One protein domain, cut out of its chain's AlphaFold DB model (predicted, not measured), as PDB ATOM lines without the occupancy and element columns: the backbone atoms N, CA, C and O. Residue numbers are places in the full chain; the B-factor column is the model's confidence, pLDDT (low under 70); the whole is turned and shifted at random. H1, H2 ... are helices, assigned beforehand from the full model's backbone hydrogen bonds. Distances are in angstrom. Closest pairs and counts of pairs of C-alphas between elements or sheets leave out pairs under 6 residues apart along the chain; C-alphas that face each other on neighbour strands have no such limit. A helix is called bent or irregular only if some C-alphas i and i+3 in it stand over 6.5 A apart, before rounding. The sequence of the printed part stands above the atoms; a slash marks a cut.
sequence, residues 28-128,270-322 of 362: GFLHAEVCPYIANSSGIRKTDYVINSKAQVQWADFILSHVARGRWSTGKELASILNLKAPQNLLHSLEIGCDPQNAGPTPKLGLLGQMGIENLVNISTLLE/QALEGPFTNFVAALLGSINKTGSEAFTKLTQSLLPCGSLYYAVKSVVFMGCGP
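What this domain is: This is residues 28 to 128 and 270 to 322 of the 362 residues of an uncharacterized protein of Schistocephalus solidus (UniProt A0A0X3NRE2). A loose frame of helices: the very long H7, followed by H8, makes one long side, H2 slants away from the H8 end as a second side, and the small H3 and H6 bridge the far end of H2 to H7. H1, H4, H8 and residues 41 to 48 of H2 gather at one corner, and the short H5 sits between H4 and the last residues of H7. Residues 270 to 283 of H7 stick out as a long arm, and residues 69 to 74 and 101 to 106 stick out as loops. The printed part has 154 residues with eight named helices, H1 to H8 in chain order, and no named strand: the class is all helix. The whole is loose, with a radius of gyration of the C-alphas of 20.6 A, and elongated, spanning 79 by 40 by 23 A.

How they stand to each other: H1, residues 28 to 39, and H2, residues 41 to 67, touch only at the corner by their tight link, closest at the C-alphas of Tyr 37 and Gly 43, 3.8 A. H1 touches H8, residues 305 to 320, through residues 316 to 320 of H8 alone, at a shallow tilt of 19 degrees, opposite ways; their closest C-alphas, Cys 35 and Cys 320, are 5.3 A apart. H2 has a kink of 38 degrees near residue 55. With residues 64 to 67 alone, H2 touches H3, residues 75 to 81, closest at the C-alphas of Val 67 and Gly 75, 5.4 A. With residues 41 to 48 alone, H2 touches H4, residues 90 to 97, at a steep tilt of 49 degrees; the closest C-alphas, Ile 44 and Leu 91, are 6.1 A apart. H4 touches H8 about perpendicular, at 76 degrees, closest at the C-alphas of Leu 94 and Tyr 309, 5.8 A. H4 also touches H5, residues 111 to 114, closest at the C-alphas of Ser 93 and Gln 114, 5.3 A. H5 touches H7, residues 270 to 302, through residues 299 to 300 of H7 alone, closest at the C-alphas of Gly 113 and Gln 300, 6.4 A. H6, residues 123 to 127, touches H3, with the C-alphas of Ile 81 and Leu 126 closest at 5.4 A. H6 also touches residues 284 to 292 of H7, with the C-alphas of Ile 123 and Asn 288 closest at 5.8 A. H2 and H7 are apart. Every O i to N i+4 pair is within hydrogen-bond range in H3, H4, H6 and H8, against 5 of 8 in H1, 20 of 23 in H2 and 27 of 29 in H7; H5 is too short for such a pair.

Where its parts are: H1 begins at C-alpha 28 (67.912, 31.788, -68.652) and is only just irregular, with C-alphas 32 and 35 6.6 A apart. H2 is 35.1 A long, H8 21.4 A. H7, 47.3 A long, begins at C-alpha 270 (30.072, 63.665, -6.062) and is irregular, with C-alphas 271 and 274 7.0 A apart. H8 ends at C-alpha 320 (57.674, 29.826, -64.159).

The domain as a whole: The C-alphas farthest apart, Gly 28 and Ala 271, are 80.2 A apart. Residues 129 to 269 are not printed, and C-alphas 128 and 270 are 23.8 A apart across the cut. The link from H4 to H5 is long, 13 residues. The pLDDT is under 70 at residue 60, residues 62 to 80 and residues 103 to 109.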
ATOM      1  N   GLY A  28      66.985  32.322 -69.646       82.50
ATOM      2  CA  GLY A  28      67.912  31.788 -68.652       82.50
ATOM      3  C   GLY A  28      67.882  32.591 -67.356       82.50
ATOM      4  O   GLY A  28      67.755  32.004 -66.288       82.50
ATOM      5  N   PHE A  29      67.901  33.924 -67.443       85.38
ATOM      6  CA  PHE A  29      67.759  34.803 -66.281       85.38
ATOM      7  C   PHE A  29      66.412  34.603 -65.578       85.38
ATOM      8  O   PHE A  29      66.368  34.411 -64.366       85.38
ATOM      9  N   LEU A  30      65.305  34.570 -66.326       84.12
ATOM     10  CA  LEU A  30      63.989  34.313 -65.746       84.12
ATOM     11  C   LEU A  30      63.940  32.954 -65.042       84.12
ATOM     12  O   LEU A  30      63.465  32.866 -63.912       84.12
ATOM     13  N   HIS A  31      64.445  31.900 -65.683       81.12
ATOM     14  CA  HIS A  31      64.384  30.546 -65.145       81.12
ATOM     15  C   HIS A  31      65.317  30.330 -63.942       81.12
ATOM     16  O   HIS A  31      64.913  29.673 -62.986       81.12
ATOM     17  N   ALA A  32      66.533  30.882 -63.974       81.62
ATOM     18  CA  ALA A  32      67.550  30.665 -62.946       81.62
ATOM     19  C   ALA A  32      67.473  31.663 -61.780       81.62
ATOM     20  O   ALA A  32      67.705  31.273 -60.641       81.62
ATOM     21  N   GLU A  33      67.118  32.926 -62.040       81.38
ATOM     22  CA  GLU A  33      67.230  34.012 -61.051       81.38
ATOM     23  C   GLU A  33      65.882  34.593 -60.614       81.38
ATOM     24  O   GLU A  33      65.780  35.133 -59.520       81.38
ATOM     25  N   VAL A  34      64.821  34.493 -61.421       83.56
ATOM     26  CA  VAL A  34      63.513  35.081 -61.062       83.56
ATOM     27  C   VAL A  34      62.558  34.020 -60.530       83.56
ATOM     28  O   VAL A  34      62.036  34.135 -59.422       83.56
ATOM     29  N   CYS A  35      62.356  32.946 -61.290       85.44
ATOM     30  CA  CYS A  35      61.391  31.901 -60.972       85.44
ATOM     31  C   CYS A  35      61.622  31.217 -59.612       85.44
ATOM     32  O   CYS A  35      60.644  31.035 -58.879       85.44
ATOM     33  N   PRO A  36      62.862  30.899 -59.187       84.75
ATOM     34  CA  PRO A  36      63.086  30.295 -57.875       84.75
ATOM     35  C   PRO A  36      62.709  31.220 -56.712       84.75
ATOM     36  O   PRO A  36      62.325  30.735 -55.652       84.75
ATOM     37  N   TYR A  37      62.779  32.539 -56.900       83.19
ATOM     38  CA  TYR A  37      62.531  33.537 -55.855       83.19
ATOM     39  C   TYR A  37      61.053  33.887 -55.659       83.19
ATOM     40  O   TYR A  37      60.704  34.460 -54.627       83.19
ATOM     41  N   ILE A  38      60.198  33.514 -56.614       82.94
ATOM     42  CA  ILE A  38      58.748  33.751 -56.558       82.94
ATOM     43  C   ILE A  38      57.923  32.466 -56.445       82.94
ATOM     44  O   ILE A  38      56.820  32.516 -55.922       82.94
ATOM     45  N   ALA A  39      58.443  31.323 -56.906       80.38
ATOM     46  CA  ALA A  39      57.699  30.061 -56.936       80.38
ATOM     47  C   ALA A  39      58.126  29.058 -55.850       80.38
ATOM     48  O   ALA A  39      57.356  28.163 -55.507       80.38
ATOM     49  N   ASN A  40      59.349  29.163 -55.314       83.81
ATOM     50  CA  ASN A  40      59.850  28.247 -54.286       83.81
ATOM     51  C   ASN A  40      59.783  28.891 -52.896       83.81
ATOM     52  O   ASN A  40      60.218  30.026 -52.718       83.81
ATOM     53  N   SER A  41      59.341  28.150 -51.879       79.25
ATOM     54  CA  SER A  41      59.167  28.643 -50.504       79.25
ATOM     55  C   SER A  41      60.443  29.246 -49.897       79.25
ATOM     56  O   SER A  41      60.398  30.286 -49.240       79.25
ATOM     57  N   SER A  42      61.607  28.639 -50.160       82.56
ATOM     58  CA  SER A  42      62.911  29.159 -49.715       82.56
ATOM     59  C   SER A  42      63.275  30.484 -50.396       82.56
ATOM     60  O   SER A  42      63.844  31.374 -49.760       82.56
ATOM     61  N   GLY A  43      62.923  30.628 -51.676       84.06
ATOM     62  CA  GLY A  43      63.134  31.847 -52.454       84.06
ATOM     63  C   GLY A  43      62.184  32.968 -52.041       84.06
ATOM     64  O   GLY A  43      62.648  34.068 -51.751       84.06
ATOM     65  N   ILE A  44      60.897  32.651 -51.879       87.69
ATOM     66  CA  ILE A  44      59.845  33.550 -51.379       87.69
ATOM     67  C   ILE A  44      60.289  34.218 -50.075       87.69
ATOM     68  O   ILE A  44      60.253  35.439 -49.969       87.69
ATOM     69  N   ARG A  45      60.821  33.451 -49.113       86.81
ATOM     70  CA  ARG A  45      61.306  34.003 -47.836       86.81
ATOM     71  C   ARG A  45      62.454  35.006 -48.005       86.81
ATOM     72  O   ARG A  45      62.526  35.980 -47.259       86.81
ATOM     73  N   LYS A  46      63.368  34.774 -48.953       87.44
ATOM     74  CA  LYS A  46      64.470  35.712 -49.240       87.44
ATOM     75  C   LYS A  46      63.944  36.990 -49.889       87.44
ATOM     76  O   LYS A  46      64.363  38.079 -49.505       87.44
ATOM     77  N   THR A  47      63.019  36.854 -50.834       87.62
ATOM     78  CA  THR A  47      62.365  37.982 -51.506       87.62
ATOM     79  C   THR A  47      61.586  38.829 -50.507       87.62
ATOM     80  O   THR A  47      61.790  40.039 -50.442       87.62
ATOM     81  N   ASP A  48      60.780  38.195 -49.655       89.06
ATOM     82  CA  ASP A  48      60.023  38.870 -48.603       89.06
ATOM     83  C   ASP A  48      60.927  39.582 -47.601       89.06
ATOM     84  O   ASP A  48      60.622  40.701 -47.209       89.06
ATOM     85  N   TYR A  49      62.070  39.004 -47.221       89.50
ATOM     86  CA  TYR A  49      63.029  39.690 -46.350       89.50
ATOM     87  C   TYR A  49      63.498  41.029 -46.948       89.50
ATOM     88  O   TYR A  49      63.500  42.055 -46.262       89.50
ATOM     89  N   VAL A  50      63.850  41.039 -48.238       89.12
ATOM     90  CA  VAL A  50      64.290  42.256 -48.941       89.12
ATOM     91  C   VAL A  50      63.136  43.248 -49.102       89.12
ATOM     92  O   VAL A  50      63.312  44.437 -48.822       89.12
ATOM     93  N   ILE A  51      61.954  42.772 -49.510       88.44
ATOM     94  CA  ILE A  51      60.758  43.609 -49.667       88.44
ATOM     95  C   ILE A  51      60.374  44.233 -48.329       88.44
ATOM     96  O   ILE A  51      60.184  45.441 -48.278       88.44
ATOM     97  N   ASN A  52      60.335  43.464 -47.240       89.62
ATOM     98  CA  ASN A  52      60.007  43.966 -45.905       89.62
ATOM     99  C   ASN A  52      60.981  45.063 -45.461       89.62
ATOM    100  O   ASN A  52      60.547  46.084 -44.935       89.62
ATOM    101  N   SER A  53      62.285  44.888 -45.704       84.88
ATOM    102  CA  SER A  53      63.298  45.897 -45.366       84.88
ATOM    103  C   SER A  53      63.079  47.210 -46.126       84.88
ATOM    104  O   SER A  53      63.140  48.288 -45.534       84.88
ATOM    105  N   LYS A  54      62.773  47.142 -47.428       84.62
ATOM    106  CA  LYS A  54      62.476  48.335 -48.236       84.62
ATOM    107  C   LYS A  54      61.125  48.951 -47.888       84.62
ATOM    108  O   LYS A  54      61.032  50.171 -47.779       84.62
ATOM    109  N   ALA A  55      60.114  48.115 -47.676       84.44
ATOM    110  CA  ALA A  55      58.777  48.525 -47.287       84.44
ATOM    111  C   ALA A  55      58.813  49.260 -45.951       84.44
ATOM    112  O   ALA A  55      58.237  50.325 -45.864       84.44
ATOM    113  N   GLN A  56      59.545  48.791 -44.939       80.44
ATOM    114  CA  GLN A  56      59.646  49.502 -43.658       80.44
ATOM    115  C   GLN A  56      60.146  50.946 -43.808       80.44
ATOM    116  O   GLN A  56      59.572  51.851 -43.205       80.44
ATOM    117  N   VAL A  57      61.167  51.170 -44.638       78.31
ATOM    118  CA  VAL A  57      61.727  52.511 -44.871       78.31
ATOM    119  C   VAL A  57      60.764  53.368 -45.696       78.31
ATOM    120  O   VAL A  57      60.397  54.467 -45.293       78.31
ATOM    121  N   GLN A  58      60.300  52.850 -46.835       80.62
ATOM    122  CA  GLN A  58      59.464  53.621 -47.758       80.62
ATOM    123  C   GLN A  58      58.037  53.827 -47.250       80.62
ATOM    124  O   GLN A  58      57.423  54.837 -47.567       80.62
ATOM    125  N   TRP A  59      57.494  52.894 -46.469       77.94
ATOM    126  CA  TRP A  59      56.144  52.981 -45.916       77.94
ATOM    127  C   TRP A  59      56.039  54.100 -44.890       77.94
ATOM    128  O   TRP A  59      55.083  54.872 -44.936       77.94
ATOM    129  N   ALA A  60      57.044  54.229 -44.016       69.00
ATOM    130  CA  ALA A  60      57.132  55.343 -43.081       69.00
ATOM    131  C   ALA A  60      57.172  56.674 -43.843       69.00
ATOM    132  O   ALA A  60      56.315  57.527 -43.622       69.00
ATOM    133  N   ASP A  61      58.074  56.817 -44.813       70.62
ATOM    134  CA  ASP A  61      58.210  58.057 -45.579       70.62
ATOM    135  C   ASP A  61      56.977  58.370 -46.437       70.62
ATOM    136  O   ASP A  61      56.562  59.525 -46.535       70.62
ATOM    137  N   PHE A  62      56.348  57.370 -47.055       69.06
ATOM    138  CA  PHE A  62      55.227  57.573 -47.970       69.06
ATOM    139  C   PHE A  62      53.920  57.840 -47.225       69.06
ATOM    140  O   PHE A  62      53.255  58.840 -47.495       69.06
ATOM    141  N   ILE A  63      53.552  56.990 -46.266       67.62
ATOM    142  CA  ILE A  63      52.271  57.107 -45.567       67.62
ATOM    143  C   ILE A  63      52.287  58.289 -44.600       67.62
ATOM    144  O   ILE A  63      51.372  59.107 -44.653       67.62
ATOM    145  N   LEU A  64      53.328  58.450 -43.771       62.72
ATOM    146  CA  LEU A  64      53.370  59.576 -42.828       62.72
ATOM    147  C   LEU A  64      53.411  60.910 -43.570       62.72
ATOM    148  O   LEU A  64      52.757  61.855 -43.140       62.72
ATOM    149  N   SER A  65      54.106  60.998 -44.708       63.47
ATOM    150  CA  SER A  65      54.180  62.260 -45.448       63.47
ATOM    151  C   SER A  65      52.904  62.613 -46.217       63.47
ATOM    152  O   SER A  65      52.647  63.804 -46.386       63.47
ATOM    153  N   HIS A  66      52.102  61.633 -46.655       63.16
ATOM    154  CA  HIS A  66      50.821  61.880 -47.335       63.16
ATOM    155  C   HIS A  66      49.664  62.068 -46.353       63.16
ATOM    156  O   HIS A  66      48.840  62.958 -46.555       63.16
ATOM    157  N   VAL A  67      49.633  61.304 -45.257       60.94
ATOM    158  CA  VAL A  67      48.644  61.484 -44.183       60.94
ATOM    159  C   VAL A  67      48.874  62.823 -43.463       60.94
ATOM    160  O   VAL A  67      47.912  63.514 -43.139       60.94
ATOM    161  N   ALA A  68      50.130  63.269 -43.317       53.16
ATOM    162  CA  ALA A  68      50.449  64.593 -42.772       53.16
ATOM    163  C   ALA A  68      50.238  65.766 -43.753       53.16
ATOM    164  O   ALA A  68      50.135  66.903 -43.299       53.16
ATOM    165  N   ARG A  69      50.181  65.528 -45.074       51.66
ATOM    166  CA  ARG A  69      49.959  66.575 -46.100       51.66
ATOM    167  C   ARG A  69      48.491  66.807 -46.465       51.66
ATOM    168  O   ARG A  69      48.202  67.699 -47.263       51.66
ATOM    169  N   GLY A  70      47.563  66.030 -45.908       50.53
ATOM    170  CA  GLY A  70      46.132  66.286 -46.058       50.53
ATOM    171  C   GLY A  70      45.745  67.661 -45.500       50.53
ATOM    172  O   GLY A  70      46.332  68.131 -44.535       50.53
ATOM    173  N   ARG A  71      44.723  68.297 -46.090       42.94
ATOM    174  CA  ARG A  71      44.181  69.647 -45.781       42.94
ATOM    175  C   ARG A  71      43.733  69.867 -44.316       42.94
ATOM    176  O   ARG A  71      43.186  70.916 -43.993       42.94
ATOM    177  N   TRP A  72      43.911  68.880 -43.448       44.88
ATOM    178  CA  TRP A  72      43.450  68.855 -42.068       44.88
ATOM    179  C   TRP A  72      44.659  69.040 -41.147       44.88
ATOM    180  O   TRP A  72      45.636  68.301 -41.240       44.88
ATOM    181  N   SER A  73      44.591  69.997 -40.220       45.28
ATOM    182  CA  SER A  73      45.630  70.273 -39.212       45.28
ATOM    183  C   SER A  73      45.855  69.128 -38.202       45.28
ATOM    184  O   SER A  73      46.620  69.286 -37.255       45.28
ATOM    185  N   THR A  74      45.213  67.974 -38.408       53.09
ATOM    186  CA  THR A  74      45.177  66.774 -37.556       53.09
ATOM    187  C   THR A  74      45.800  65.537 -38.226       53.09
ATOM    188  O   THR A  74      45.556  64.408 -37.810       53.09
ATOM    189  N   GLY A  75      46.648  65.701 -39.250       57.00
ATOM    190  CA  GLY A  75      47.275  64.568 -39.955       57.00
ATOM    191  C   GLY A  75      48.050  63.590 -39.050       57.00
ATOM    192  O   GLY A  75      48.092  62.394 -39.323       57.00
ATOM    193  N   LYS A  76      48.604  64.056 -37.922       60.03
ATOM    194  CA  LYS A  76      49.247  63.179 -36.923       60.03
ATOM    195  C   LYS A  76      48.250  62.337 -36.116       60.03
ATOM    196  O   LYS A  76      48.573  61.217 -35.750       60.03
ATOM    197  N   GLU A  77      47.057  62.865 -35.872       62.62
ATOM    198  CA  GLU A  77      46.003  62.227 -35.078       62.62
ATOM    199  C   GLU A  77      45.277  61.147 -35.892       62.62
ATOM    200  O   GLU A  77      45.025  60.042 -35.414       62.62
ATOM    201  N   LEU A  78      45.046  61.406 -37.184       66.06
ATOM    202  CA  LEU A  78      44.530  60.385 -38.096       66.06
ATOM    203  C   LEU A  78      45.538  59.238 -38.286       66.06
ATOM    204  O   LEU A  78      45.145  58.076 -38.349       66.06
ATOM    205  N   ALA A  79      46.839  59.548 -38.328       67.50
ATOM    206  CA  ALA A  79      47.892  58.537 -38.412       67.50
ATOM    207  C   ALA A  79      47.989  57.654 -37.157       67.50
ATOM    208  O   ALA A  79      48.410  56.509 -37.273       67.50
ATOM    209  N   SER A  80      47.603  58.155 -35.977       69.06
ATOM    210  CA  SER A  80      47.543  57.347 -34.751       69.06
ATOM    211  C   SER A  80      46.257  56.522 -34.636       69.06
ATOM    212  O   SER A  80      46.276  55.439 -34.055       69.06
ATOM    213  N   ILE A  81      45.149  57.005 -35.207       76.12
ATOM    214  CA  ILE A  81      43.870  56.278 -35.260       76.12
ATOM    215  C   ILE A  81      43.930  55.136 -36.280       76.12
ATOM    216  O   ILE A  81      43.329  54.082 -36.076       76.12
ATOM    217  N   LEU A  82      44.644  55.321 -37.387       79.56
ATOM    218  CA  LEU A  82      44.845  54.277 -38.384       79.56
ATOM    219  C   LEU A  82      46.014  53.379 -37.975       79.56
ATOM    220  O   LEU A  82      47.115  53.841 -37.691       79.56
ATOM    221  N   ASN A  83      45.808  52.069 -38.000       72.81
ATOM    222  CA  ASN A  83      46.881  51.110 -37.784       72.81
ATOM    223  C   ASN A  83      47.696  50.956 -39.074       72.81
ATOM    224  O   ASN A  83      47.474  50.062 -39.892       72.81
ATOM    225  N   LEU A  84      48.639  51.872 -39.268       70.12
ATOM    226  CA  LEU A  84      49.450  51.986 -40.479       70.12
ATOM    227  C   LEU A  84      50.721  51.135 -40.401       70.12
ATOM    228  O   LEU A  84      51.782  51.546 -40.879       70.12
ATOM    229  N   LYS A  85      50.644  49.948 -39.791       78.06
ATOM    230  CA  LYS A  85      51.777  49.022 -39.739       78.06
ATOM    231  C   LYS A  85      52.208  48.660 -41.160       78.06
ATOM    232  O   LYS A  85      51.375  48.359 -42.013       78.06
ATOM    233  N   ALA A  86      53.518  48.685 -41.402       82.12
ATOM    234  CA  ALA A  86      54.055  48.283 -42.691       82.12
ATOM    235  C   ALA A  86      53.673  46.816 -42.981       82.12
ATOM    236  O   ALA A  86      53.901  45.962 -42.113       82.12
ATOM    237  N   PRO A  87      53.110  46.518 -44.164       84.12
ATOM    238  CA  PRO A  87      52.778  45.157 -44.562       84.12
ATOM    239  C   PRO A  87      54.013  44.252 -44.518       84.12
ATOM    240  O   PRO A  87      55.098  44.673 -44.925       84.12
ATOM    241  N   GLN A  88      53.851  43.010 -44.055       87.56
ATOM    242  CA  GLN A  88      54.952  42.049 -43.964       87.56
ATOM    243  C   GLN A  88      54.683  40.789 -44.776       87.56
ATOM    244  O   GLN A  88      53.549  40.326 -44.859       87.56
ATOM    245  N   ASN A  89      55.761  40.219 -45.316       89.75
ATOM    246  CA  ASN A  89      55.800  38.905 -45.954       89.75
ATOM    247  C   ASN A  89      54.755  38.735 -47.064       89.75
ATOM    248  O   ASN A  89      54.090  37.709 -47.130       89.75
ATOM    249  N   LEU A  90      54.591  39.752 -47.918       87.94
ATOM    250  CA  LEU A  90      53.571  39.793 -48.971       87.94
ATOM    251  C   LEU A  90      53.484  38.484 -49.763       87.94
ATOM    252  O   LEU A  90      52.392  37.963 -49.986       87.94
ATOM    253  N   LEU A  91      54.631  37.974 -50.205       87.81
ATOM    254  CA  LEU A  91      54.703  36.852 -51.124       87.81
ATOM    255  C   LEU A  91      54.391  35.536 -50.399       87.81
ATOM    256  O   LEU A  91      53.645  34.713 -50.918       87.81
ATOM    257  N   HIS A  92      54.859  35.372 -49.163       88.00
ATOM    258  CA  HIS A  92      54.493  34.265 -48.282       88.00
ATOM    259  C   HIS A  92      53.008  34.297 -47.894       88.00
ATOM    260  O   HIS A  92      52.332  33.271 -47.957       88.00
ATOM    261  N   SER A  93      52.473  35.462 -47.528       87.50
ATOM    262  CA  SER A  93      51.057  35.649 -47.197       87.50
ATOM    263  C   SER A  93      50.160  35.310 -48.389       87.50
ATOM    264  O   SER A  93      49.118  34.690 -48.200       87.50
ATOM    265  N   LEU A  94      50.584  35.649 -49.609       87.19
ATOM    266  CA  LEU A  94      49.889  35.301 -50.849       87.19
ATOM    267  C   LEU A  94      50.009  33.818 -51.202       87.19
ATOM    268  O   LEU A  94      48.988  33.160 -51.317       87.19
ATOM    269  N   GLU A  95      51.219  33.287 -51.378       84.00
ATOM    270  CA  GLU A  95      51.451  31.938 -51.925       84.00
ATOM    271  C   GLU A  95      51.233  30.814 -50.906       84.00
ATOM    272  O   GLU A  95      50.940  29.685 -51.283       84.00
ATOM    273  N   ILE A  96      51.394  31.094 -49.611       82.19
ATOM    274  CA  ILE A  96      51.307  30.078 -48.552       82.19
ATOM    275  C   ILE A  96      50.126  30.374 -47.627       82.19
ATOM    276  O   ILE A  96      49.318  29.481 -47.373       82.19
ATOM    277  N   GLY A  97      49.994  31.619 -47.158       80.00
ATOM    278  CA  GLY A  97      48.952  32.024 -46.205       80.00
ATOM    279  C   GLY A  97      47.535  32.035 -46.790       80.00
ATOM    280  O   GLY A  97      46.583  31.627 -46.126       80.00
ATOM    281  N   CYS A  98      47.381  32.459 -48.045       84.31
ATOM    282  CA  CYS A  98      46.099  32.461 -48.748       84.31
ATOM    283  C   CYS A  98      45.794  31.131 -49.468       84.31
ATOM    284  O   CYS A  98      44.728  31.019 -50.082       84.31
ATOM    285  N   ASP A  99      46.683  30.130 -49.389       84.56
ATOM    286  CA  ASP A  99      46.488  28.835 -50.040       84.56
ATOM    287  C   ASP A  99      45.237  28.137 -49.483       84.56
ATOM    288  O   ASP A  99      45.146  27.857 -48.280       84.56
ATOM    289  N   PRO A 100      44.242  27.828 -50.331       75.31
ATOM    290  CA  PRO A 100      43.020  27.234 -49.856       75.31
ATOM    291  C   PRO A 100      43.168  25.812 -49.320       75.31
ATOM    292  O   PRO A 100      42.287  25.407 -48.562       75.31
ATOM    293  N   GLN A 101      44.244  25.100 -49.668       74.06
ATOM    294  CA  GLN A 101      44.555  23.747 -49.197       74.06
ATOM    295  C   GLN A 101      45.261  23.732 -47.836       74.06
ATOM    296  O   GLN A 101      45.124  22.762 -47.099       74.06
ATOM    297  N   ASN A 102      45.940  24.820 -47.458       70.62
ATOM    298  CA  ASN A 102      46.583  24.971 -46.142       70.62
ATOM    299  C   ASN A 102      45.620  25.507 -45.067       70.62
ATOM    300  O   ASN A 102      46.026  25.894 -43.972       70.62
ATOM    301  N   ALA A 103      44.328  25.552 -45.385       59.72
ATOM    302  CA  ALA A 103      43.287  26.048 -44.511       59.72
ATOM    303  C   ALA A 103      42.990  25.045 -43.395       59.72
ATOM    304  O   ALA A 103      42.260  24.075 -43.591       59.72
ATOM    305  N   GLY A 104      43.538  25.291 -42.210       57.41
ATOM    306  CA  GLY A 104      43.048  24.655 -40.991       57.41
ATOM    307  C   GLY A 104      41.591  25.051 -40.666       57.41
ATOM    308  O   GLY A 104      40.952  25.789 -41.415       57.41
ATOM    309  N   PRO A 105      41.053  24.605 -39.518       48.28
ATOM    310  CA  PRO A 105      39.672  24.875 -39.093       48.28
ATOM    311  C   PRO A 105      39.376  26.345 -38.730       48.28
ATOM    312  O   PRO A 105      38.253  26.667 -38.347       48.28
ATOM    313  N   THR A 106      40.356  27.249 -38.810       51.47
ATOM    314  CA  THR A 106      40.196  28.667 -38.472       51.47
ATOM    315  C   THR A 106      39.699  29.495 -39.667       51.47
ATOM    316  O   THR A 106      40.057  29.208 -40.814       51.47
ATOM    317  N   PRO A 107      38.887  30.549 -39.438       53.75
ATOM    318  CA  PRO A 107      38.461  31.456 -40.501       53.75
ATOM    319  C   PRO A 107      39.689  32.055 -41.193       53.75
ATOM    320  O   PRO A 107      40.547  32.637 -40.529       53.75
ATOM    321  N   LYS A 108      39.792  31.911 -42.521       61.44
ATOM    322  CA  LYS A 108      40.894  32.507 -43.287       61.44
ATOM    323  C   LYS A 108      40.870  34.018 -43.099       61.44
ATOM    324  O   LYS A 108      39.943  34.678 -43.568       61.44
ATOM    325  N   LEU A 109      41.898  34.563 -42.454       67.44
ATOM    326  CA  LEU A 109      42.149  35.996 -42.514       67.44
ATOM    327  C   LEU A 109      42.327  36.392 -43.990       67.44
ATOM    328  O   LEU A 109      42.968  35.664 -44.752       67.44
ATOM    329  N   GLY A 110      41.749  37.530 -44.393       78.56
ATOM    330  CA  GLY A 110      42.043  38.150 -45.689       78.56
ATOM    331  C   GLY A 110      43.530  38.494 -45.818       78.56
ATOM    332  O   GLY A 110      44.269  38.437 -44.830       78.56
ATOM    333  N   LEU A 111      43.982  38.877 -47.017       86.25
ATOM    334  CA  LEU A 111      45.409  39.096 -47.289       86.25
ATOM    335  C   LEU A 111      46.046  40.067 -46.282       86.25
ATOM    336  O   LEU A 111      47.121  39.793 -45.767       86.25
ATOM    337  N   LEU A 112      45.363  41.167 -45.953       87.12
ATOM    338  CA  LEU A 112      45.862  42.154 -44.986       87.12
ATOM    339  C   LEU A 112      46.141  41.530 -43.614       87.12
ATOM    340  O   LEU A 112      47.201  41.768 -43.037       87.12
ATOM    341  N   GLY A 113      45.244  40.666 -43.137       83.25
ATOM    342  CA  GLY A 113      45.440  39.935 -41.890       83.25
ATOM    343  C   GLY A 113      46.631  38.979 -41.965       83.25
ATOM    344  O   GLY A 113      47.452  38.959 -41.053       83.25
ATOM    345  N   GLN A 114      46.799  38.268 -43.088       84.56
ATOM    346  CA  GLN A 114      47.972  37.411 -43.331       84.56
ATOM    347  C   GLN A 114      49.289  38.196 -43.391       84.56
ATOM    348  O   GLN A 114      50.354  37.635 -43.145       84.56
ATOM    349  N   MET A 115      49.231  39.487 -43.715       86.12
ATOM    350  CA  MET A 115      50.380  40.397 -43.745       86.12
ATOM    351  C   MET A 115      50.634  41.095 -42.398       86.12
ATOM    352  O   MET A 115      51.498  41.973 -42.303       86.12
ATOM    353  N   GLY A 116      49.885  40.728 -41.350       82.75
ATOM    354  CA  GLY A 116      50.013  41.278 -40.001       82.75
ATOM    355  C   GLY A 116      49.224  42.568 -39.749       82.75
ATOM    356  O   GLY A 116      49.540  43.274 -38.789       82.75
ATOM    357  N   ILE A 117      48.234  42.882 -40.594       85.38
ATOM    358  CA  ILE A 117      47.298  44.007 -40.452       85.38
ATOM    359  C   ILE A 117      45.900  43.438 -40.168       85.38
ATOM    360  O   ILE A 117      45.102  43.199 -41.072       85.38
ATOM    361  N   GLU A 118      45.610  43.188 -38.895       80.69
ATOM    362  CA  GLU A 118      44.337  42.585 -38.465       80.69
ATOM    363  C   GLU A 118      43.190  43.600 -38.403       80.69
ATOM    364  O   GLU A 118      42.045  43.278 -38.709       80.69
ATOM    365  N   ASN A 119      43.520  44.840 -38.046       84.12
ATOM    366  CA  ASN A 119      42.600  45.963 -37.952       84.12
ATOM    367  C   ASN A 119      43.240  47.181 -38.587       84.12
ATOM    368  O   ASN A 119      44.347  47.536 -38.197       84.12
ATOM    369  N   LEU A 120      42.534  47.838 -39.507       83.69
ATOM    370  CA  LEU A 120      42.966  49.106 -40.108       83.69
ATOM    371  C   LEU A 120      42.783  50.310 -39.178       83.69
ATOM    372  O   LEU A 120      43.428  51.335 -39.377       83.69
ATOM    373  N   VAL A 121      41.919  50.192 -38.169       86.00
ATOM    374  CA  VAL A 121      41.621  51.259 -37.207       86.00
ATOM    375  C   VAL A 121      41.962  50.774 -35.806       86.00
ATOM    376  O   VAL A 121      41.505  49.714 -35.379       86.00
ATOM    377  N   ASN A 122      42.754  51.560 -35.085       85.94
ATOM    378  CA  ASN A 122      43.010  51.374 -33.669       85.94
ATOM    379  C   ASN A 122      41.894  52.052 -32.865       85.94
ATOM    380  O   ASN A 122      41.923  53.256 -32.606       85.94
ATOM    381  N   ILE A 123      40.886  51.262 -32.497       86.50
ATOM    382  CA  ILE A 123      39.707  51.762 -31.788       86.50
ATOM    383  C   ILE A 123      40.067  52.267 -30.394       86.50
ATOM    384  O   ILE A 123      39.536  53.293 -29.991       86.50
ATOM    385  N   SER A 124      41.016  51.639 -29.698       85.88
ATOM    386  CA  SER A 124      41.498  52.143 -28.407       85.88
ATOM    387  C   SER A 124      42.030  53.573 -28.534       85.88
ATOM    388  O   SER A 124      41.596  54.456 -27.804       85.88
ATOM    389  N   THR A 125      42.876  53.839 -29.535       84.94
ATOM    390  CA  THR A 125      43.416  55.188 -29.775       84.94
ATOM    391  C   THR A 125      42.350  56.180 -30.244       84.94
ATOM    392  O   THR A 125      42.425  57.359 -29.915       84.94
ATOM    393  N   LEU A 126      41.326  55.724 -30.972       85.81
ATOM    394  CA  LEU A 126      40.173  56.561 -31.313       85.81
ATOM    395  C   LEU A 126      39.359  56.947 -30.069       85.81
ATOM    396  O   LEU A 126      38.928  58.091 -29.949       85.81
ATOM    397  N   LEU A 127      39.141  56.012 -29.147       87.88
ATOM    398  CA  LEU A 127      38.388  56.258 -27.915       87.88
ATOM    399  C   LEU A 127      39.149  57.147 -26.924       87.88
ATOM    400  O   LEU A 127      38.521  57.867 -26.153       87.88
ATOM    401  N   GLU A 128      40.478  57.129 -26.978       87.38
ATOM    402  CA  GLU A 128      41.367  58.021 -26.221       87.38
ATOM    403  C   GLU A 128      41.578  59.385 -26.900       87.38
ATOM    404  O   GLU A 128      42.277  60.241 -26.359       87.38
ATOM    405  N   GLN A 270      29.533  64.730  -6.907       87.38
ATOM    406  CA  GLN A 270      30.072  63.665  -6.062       87.38
ATOM    407  C   GLN A 270      29.228  62.385  -6.130       87.38
ATOM    408  O   GLN A 270      29.778  61.282  -6.164       87.38
ATOM    409  N   ALA A 271      27.901  62.514  -6.186       85.31
ATOM    410  CA  ALA A 271      26.999  61.368  -6.278       85.31
ATOM    411  C   ALA A 271      27.043  60.671  -7.640       85.31
ATOM    412  O   ALA A 271      26.899  59.450  -7.719       85.31
ATOM    413  N   LEU A 272      27.234  61.441  -8.714       86.50
ATOM    414  CA  LEU A 272      27.253  60.928 -10.080       86.50
ATOM    415  C   LEU A 272      28.640  60.494 -10.546       86.50
ATOM    416  O   LEU A 272      28.716  59.748 -11.518       86.50
ATOM    417  N   GLU A 273      29.717  60.887  -9.862       86.56
ATOM    418  CA  GLU A 273      31.096  60.594 -10.266       86.56
ATOM    419  C   GLU A 273      31.322  59.098 -10.521       86.56
ATOM    420  O   GLU A 273      31.727  58.697 -11.614       86.56
ATOM    421  N   GLY A 274      31.008  58.263  -9.527       88.31
ATOM    422  CA  GLY A 274      31.160  56.810  -9.615       88.31
ATOM    423  C   GLY A 274      30.257  56.184 -10.684       88.31
ATOM    424  O   GLY A 274      30.770  55.522 -11.590       88.31
ATOM    425  N   PRO A 275      28.926  56.393 -10.630       88.81
ATOM    426  CA  PRO A 275      27.998  55.865 -11.628       88.81
ATOM    427  C   PRO A 275      28.325  56.286 -13.065       88.81
ATOM    428  O   PRO A 275      28.311  55.444 -13.961       88.81
ATOM    429  N   PHE A 276      28.657  57.561 -13.287       87.62
ATOM    430  CA  PHE A 276      28.999  58.085 -14.606       87.62
ATOM    431  C   PHE A 276      30.311  57.487 -15.114       87.62
ATOM    432  O   PHE A 276      30.365  57.015 -16.247       87.62
ATOM    433  N   THR A 277      31.347  57.426 -14.272       90.75
ATOM    434  CA  THR A 277      32.637  56.818 -14.639       90.75
ATOM    435  C   THR A 277      32.473  55.341 -14.993       90.75
ATOM    436  O   THR A 277      32.993  54.891 -16.012       90.75
ATOM    437  N   ASN A 278      31.687  54.594 -14.213       92.38
ATOM    438  CA  ASN A 278      31.393  53.188 -14.492       92.38
ATOM    439  C   ASN A 278      30.614  53.011 -15.801       92.38
ATOM    440  O   ASN A 278      30.925  52.114 -16.586       92.38
ATOM    441  N   PHE A 279      29.623  53.869 -16.056       90.88
ATOM    442  CA  PHE A 279      28.866  53.860 -17.305       90.88
ATOM    443  C   PHE A 279      29.764  54.150 -18.511       90.88
ATOM    444  O   PHE A 279      29.732  53.402 -19.486       90.88
ATOM    445  N   VAL A 280      30.600  55.187 -18.432       93.00
ATOM    446  CA  VAL A 280      31.558  55.540 -19.488       93.00
ATOM    447  C   VAL A 280      32.537  54.399 -19.732       93.00
ATOM    448  O   VAL A 280      32.729  54.007 -20.879       93.00
ATOM    449  N   ALA A 281      33.110  53.813 -18.678       92.25
ATOM    450  CA  ALA A 281      34.025  52.682 -18.805       92.25
ATOM    451  C   ALA A 281      33.355  51.476 -19.485       92.25
ATOM    452  O   ALA A 281      33.939  50.865 -20.381       92.25
ATOM    453  N   ALA A 282      32.111  51.162 -19.115       92.25
ATOM    454  CA  ALA A 282      31.346  50.084 -19.736       92.25
ATOM    455  C   ALA A 282      31.009  50.379 -21.207       92.25
ATOM    456  O   ALA A 282      31.156  49.502 -22.062       92.25
ATOM    457  N   LEU A 283      30.596  51.610 -21.518       91.69
ATOM    458  CA  LEU A 283      30.278  52.049 -22.875       91.69
ATOM    459  C   LEU A 283      31.518  52.006 -23.773       91.69
ATOM    460  O   LEU A 283      31.480  51.389 -24.836       91.69
ATOM    461  N   LEU A 284      32.630  52.598 -23.332       93.25
ATOM    462  CA  LEU A 284      33.898  52.585 -24.062       93.25
ATOM    463  C   LEU A 284      34.427  51.160 -24.233       93.25
ATOM    464  O   LEU A 284      34.853  50.800 -25.327       93.25
ATOM    465  N   GLY A 285      34.329  50.314 -23.204       92.12
ATOM    466  CA  GLY A 285      34.681  48.897 -23.306       92.12
ATOM    467  C   GLY A 285      33.837  48.153 -24.347       92.12
ATOM    468  O   GLY A 285      34.369  47.380 -25.148       92.12
ATOM    469  N   SER A 286      32.529  48.424 -24.391       92.12
ATOM    470  CA  SER A 286      31.610  47.844 -25.377       92.12
ATOM    471  C   SER A 286      31.905  48.316 -26.804       92.12
ATOM    472  O   SER A 286      31.962  47.492 -27.723       92.12
ATOM    473  N   ILE A 287      32.151  49.618 -26.993       90.94
ATOM    474  CA  ILE A 287      32.518  50.194 -28.294       90.94
ATOM    475  C   ILE A 287      33.870  49.654 -28.745       90.94
ATOM    476  O   ILE A 287      34.009  49.297 -29.911       90.94
ATOM    477  N   ASN A 288      34.848  49.529 -27.844       92.50
ATOM    478  CA  ASN A 288      36.155  48.988 -28.194       92.50
ATOM    479  C   ASN A 288      36.036  47.557 -28.719       92.50
ATOM    480  O   ASN A 288      36.550  47.241 -29.790       92.50
ATOM    481  N   LYS A 289      35.287  46.709 -28.010       91.12
ATOM    482  CA  LYS A 289      35.050  45.324 -28.424       91.12
ATOM    483  C   LYS A 289      34.309  45.251 -29.761       91.12
ATOM    484  O   LYS A 289      34.807  44.661 -30.715       91.12
ATOM    485  N   THR A 290      33.140  45.882 -29.840       90.75
ATOM    486  CA  THR A 290      32.256  45.793 -31.014       90.75
ATOM    487  C   THR A 290      32.878  46.466 -32.236       90.75
ATOM    488  O   THR A 290      32.836  45.927 -33.340       90.75
ATOM    489  N   GLY A 291      33.490  47.633 -32.036       88.25
ATOM    490  CA  GLY A 291      34.207  48.374 -33.065       88.25
ATOM    491  C   GLY A 291      35.391  47.578 -33.596       88.25
ATOM    492  O   GLY A 291      35.495  47.399 -34.807       88.25
ATOM    493  N   SER A 292      36.233  47.031 -32.715       88.50
ATOM    494  CA  SER A 292      37.379  46.216 -33.135       88.50
ATOM    495  C   SER A 292      36.931  45.004 -33.948       88.50
ATOM    496  O   SER A 292      37.448  44.781 -35.037       88.50
ATOM    497  N   GLU A 293      35.911  44.270 -33.495       89.00
ATOM    498  CA  GLU A 293      35.365  43.129 -34.242       89.00
ATOM    499  C   GLU A 293      34.819  43.533 -35.625       89.00
ATOM    500  O   GLU A 293      35.050  42.834 -36.618       89.00
ATOM    501  N   ALA A 294      34.116  44.666 -35.717       88.00
ATOM    502  CA  ALA A 294      33.573  45.172 -36.975       88.00
ATOM    503  C   ALA A 294      34.682  45.569 -37.961       88.00
ATOM    504  O   ALA A 294      34.652  45.159 -39.125       88.00
ATOM    505  N   PHE A 295      35.691  46.312 -37.499       87.88
ATOM    506  CA  PHE A 295      36.828  46.698 -38.334       87.88
ATOM    507  C   PHE A 295      37.719  45.510 -38.694       87.88
ATOM    508  O   PHE A 295      38.273  45.498 -39.794       87.88
ATOM    509  N   THR A 296      37.785  44.472 -37.858       85.56
ATOM    510  CA  THR A 296      38.507  43.233 -38.184       85.56
ATOM    511  C   THR A 296      37.821  42.538 -39.348       85.56
ATOM    512  O   THR A 296      38.460  42.216 -40.347       85.56
ATOM    513  N   LYS A 297      36.495  42.372 -39.274       85.12
ATOM    514  CA  LYS A 297      35.705  41.781 -40.363       85.12
ATOM    515  C   LYS A 297      35.815  42.587 -41.654       85.12
ATOM    516  O   LYS A 297      35.994  42.003 -42.720       85.12
ATOM    517  N   LEU A 298      35.756  43.917 -41.566       85.62
ATOM    518  CA  LEU A 298      35.951  44.787 -42.725       85.62
ATOM    519  C   LEU A 298      37.347  44.592 -43.335       85.62
ATOM    520  O   LEU A 298      37.465  44.375 -44.538       85.62
ATOM    521  N   THR A 299      38.391  44.599 -42.502       84.31
ATOM    522  CA  THR A 299      39.788  44.404 -42.927       84.31
ATOM    523  C   THR A 299      39.975  43.050 -43.613       84.31
ATOM    524  O   THR A 299      40.617  42.964 -44.660       84.31
ATOM    525  N   GLN A 300      39.352  41.995 -43.083       81.06
ATOM    526  CA  GLN A 300      39.351  40.664 -43.691       81.06
ATOM    527  C   GLN A 300      38.605  40.626 -45.033       81.06
ATOM    528  O   GLN A 300      39.016  39.897 -45.934       81.06
ATOM    529  N   SER A 301      37.535  41.411 -45.187       82.56
ATOM    530  CA  SER A 301      36.716  41.429 -46.403       82.56
ATOM    531  C   SER A 301      37.299  42.271 -47.541       82.56
ATOM    532  O   SER A 301      36.947  42.030 -48.693       82.56
ATOM    533  N   LEU A 302      38.150  43.262 -47.252       83.25
ATOM    534  CA  LEU A 302      38.678  44.182 -48.268       83.25
ATOM    535  C   LEU A 302      39.548  43.483 -49.319       83.25
ATOM    536  O   LEU A 302      39.485  43.830 -50.495       83.25
ATOM    537  N   LEU A 303      40.356  42.501 -48.904       82.88
ATOM    538  CA  LEU A 303      41.234  41.740 -49.794       82.88
ATOM    539  C   LEU A 303      41.058  40.232 -49.557       82.88
ATOM    540  O   LEU A 303      41.777  39.643 -48.740       82.88
ATOM    541  N   PRO A 304      40.101  39.593 -50.257       81.12
ATOM    542  CA  PRO A 304      39.834  38.174 -50.087       81.12
ATOM    543  C   PRO A 304      41.008  37.334 -50.602       81.12
ATOM    544  O   PRO A 304      41.426  37.438 -51.754       81.12
ATOM    545  N   CYS A 305      41.517  36.455 -49.739       82.44
ATOM    546  CA  CYS A 305      42.682  35.618 -50.030       82.44
ATOM    547  C   CYS A 305      42.468  34.654 -51.210       82.44
ATOM    548  O   CYS A 305      43.358  34.483 -52.037       82.44
ATOM    549  N   GLY A 306      41.294  34.018 -51.300       78.31
ATOM    550  CA  GLY A 306      41.077  32.894 -52.218       78.31
ATOM    551  C   GLY A 306      41.230  33.263 -53.695       78.31
ATOM    552  O   GLY A 306      42.015  32.645 -54.407       78.31
ATOM    553  N   SER A 307      40.513  34.290 -54.163       79.56
ATOM    554  CA  SER A 307      40.584  34.734 -55.562       79.56
ATOM    555  C   SER A 307      41.967  35.265 -55.932       79.56
ATOM    556  O   SER A 307      42.443  35.038 -57.044       79.56
ATOM    557  N   LEU A 308      42.623  35.945 -54.991       83.19
ATOM    558  CA  LEU A 308      43.932  36.540 -55.213       83.19
ATOM    559  C   LEU A 308      45.031  35.477 -55.304       83.19
ATOM    560  O   LEU A 308      45.857  35.544 -56.210       83.19
ATOM    561  N   TYR A 309      44.986  34.456 -54.444       87.12
ATOM    562  CA  TYR A 309      45.869  33.292 -54.527       87.12
ATOM    563  C   TYR A 309      45.801  32.633 -55.906       87.12
ATOM    564  O   TYR A 309      46.830  32.442 -56.549       87.12
ATOM    565  N   TYR A 310      44.597  32.334 -56.410       84.88
ATOM    566  CA  TYR A 310      44.457  31.688 -57.718       84.88
ATOM    567  C   TYR A 310      44.961  32.566 -58.863       84.88
ATOM    568  O   TYR A 310      45.582  32.045 -59.792       84.88
ATOM    569  N   ALA A 311      44.730  33.880 -58.801       85.94
ATOM    570  CA  ALA A 311      45.234  34.812 -59.804       85.94
ATOM    571  C   ALA A 311      46.771  34.829 -59.834       85.94
ATOM    572  O   ALA A 311      47.364  34.628 -60.894       85.94
ATOM    573  N   VAL A 312      47.416  34.999 -58.675       86.12
ATOM    574  CA  VAL A 312      48.883  35.056 -58.579       86.12
ATOM    575  C   VAL A 312      49.498  33.710 -58.955       86.12
ATOM    576  O   VAL A 312      50.351  33.659 -59.842       86.12
ATOM    577  N   LYS A 313      48.989  32.606 -58.400       86.19
ATOM    578  CA  LYS A 313      49.486  31.258 -58.696       86.19
ATOM    579  C   LYS A 313      49.347  30.892 -60.171       86.19
ATOM    580  O   LYS A 313      50.227  30.235 -60.720       86.19
ATOM    581  N   SER A 314      48.287  31.347 -60.844       86.00
ATOM    582  CA  SER A 314      48.126  31.147 -62.291       86.00
ATOM    583  C   SER A 314      49.197  31.891 -63.085       86.00
ATOM    584  O   SER A 314      49.794  31.308 -63.987       86.00
ATOM    585  N   VAL A 315      49.490  33.147 -62.733       86.56
ATOM    586  CA  VAL A 315      50.553  33.935 -63.382       86.56
ATOM    587  C   VAL A 315      51.924  33.304 -63.140       86.56
ATOM    588  O   VAL A 315      52.692  33.120 -64.085       86.56
ATOM    589  N   VAL A 316      52.215  32.905 -61.899       86.38
ATOM    590  CA  VAL A 316      53.473  32.236 -61.543       86.38
ATOM    591  C   VAL A 316      53.597  30.899 -62.273       86.38
ATOM    592  O   VAL A 316      54.651  30.610 -62.832       86.38
ATOM    593  N   PHE A 317      52.532  30.103 -62.363       85.25
ATOM    594  CA  PHE A 317      52.548  28.839 -63.101       85.25
ATOM    595  C   PHE A 317      52.719  29.046 -64.616       85.25
ATOM    596  O   PHE A 317      53.509  28.342 -65.246       85.25
ATOM    597  N   MET A 318      52.036  30.033 -65.205       85.00
ATOM    598  CA  MET A 318      52.172  30.371 -66.627       85.00
ATOM    599  C   MET A 318      53.565  30.901 -66.974       85.00
ATOM    600  O   MET A 318      54.062  30.619 -68.060       85.00
ATOM    601  N   GLY A 319      54.210  31.653 -66.083       84.69
ATOM    602  CA  GLY A 319      55.561  32.173 -66.303       84.69
ATOM    603  C   GLY A 319      56.650  31.146 -65.993       84.69
ATOM    604  O   GLY A 319      57.508  30.872 -66.829       84.69
ATOM    605  N   CYS A 320      56.588  30.562 -64.801       86.44
ATOM    606  CA  CYS A 320      57.674  29.826 -64.159       86.44
ATOM    607  C   CYS A 320      57.410  28.332 -63.959       86.44
ATOM    608  O   CYS A 320      58.297  27.618 -63.492       86.44
ATOM    609  N   GLY A 321      56.217  27.838 -64.298       83.50
ATOM    610  CA  GLY A 321      55.916  26.412 -64.231       83.50
ATOM    611  C   GLY A 321      56.754  25.589 -65.221       83.50
ATOM    612  O   GLY A 321      57.350  26.143 -66.146       83.50
ATOM    613  N   PRO A 322      56.755  24.249 -65.105       79.00
ATOM    614  CA  PRO A 322      57.525  23.365 -65.991       79.00
ATOM    615  C   PRO A 322      57.180  23.528 -67.480       79.00
ATOM    616  O   PRO A 322      58.015  23.311 -68.350       79.00
TER     617      PRO A 322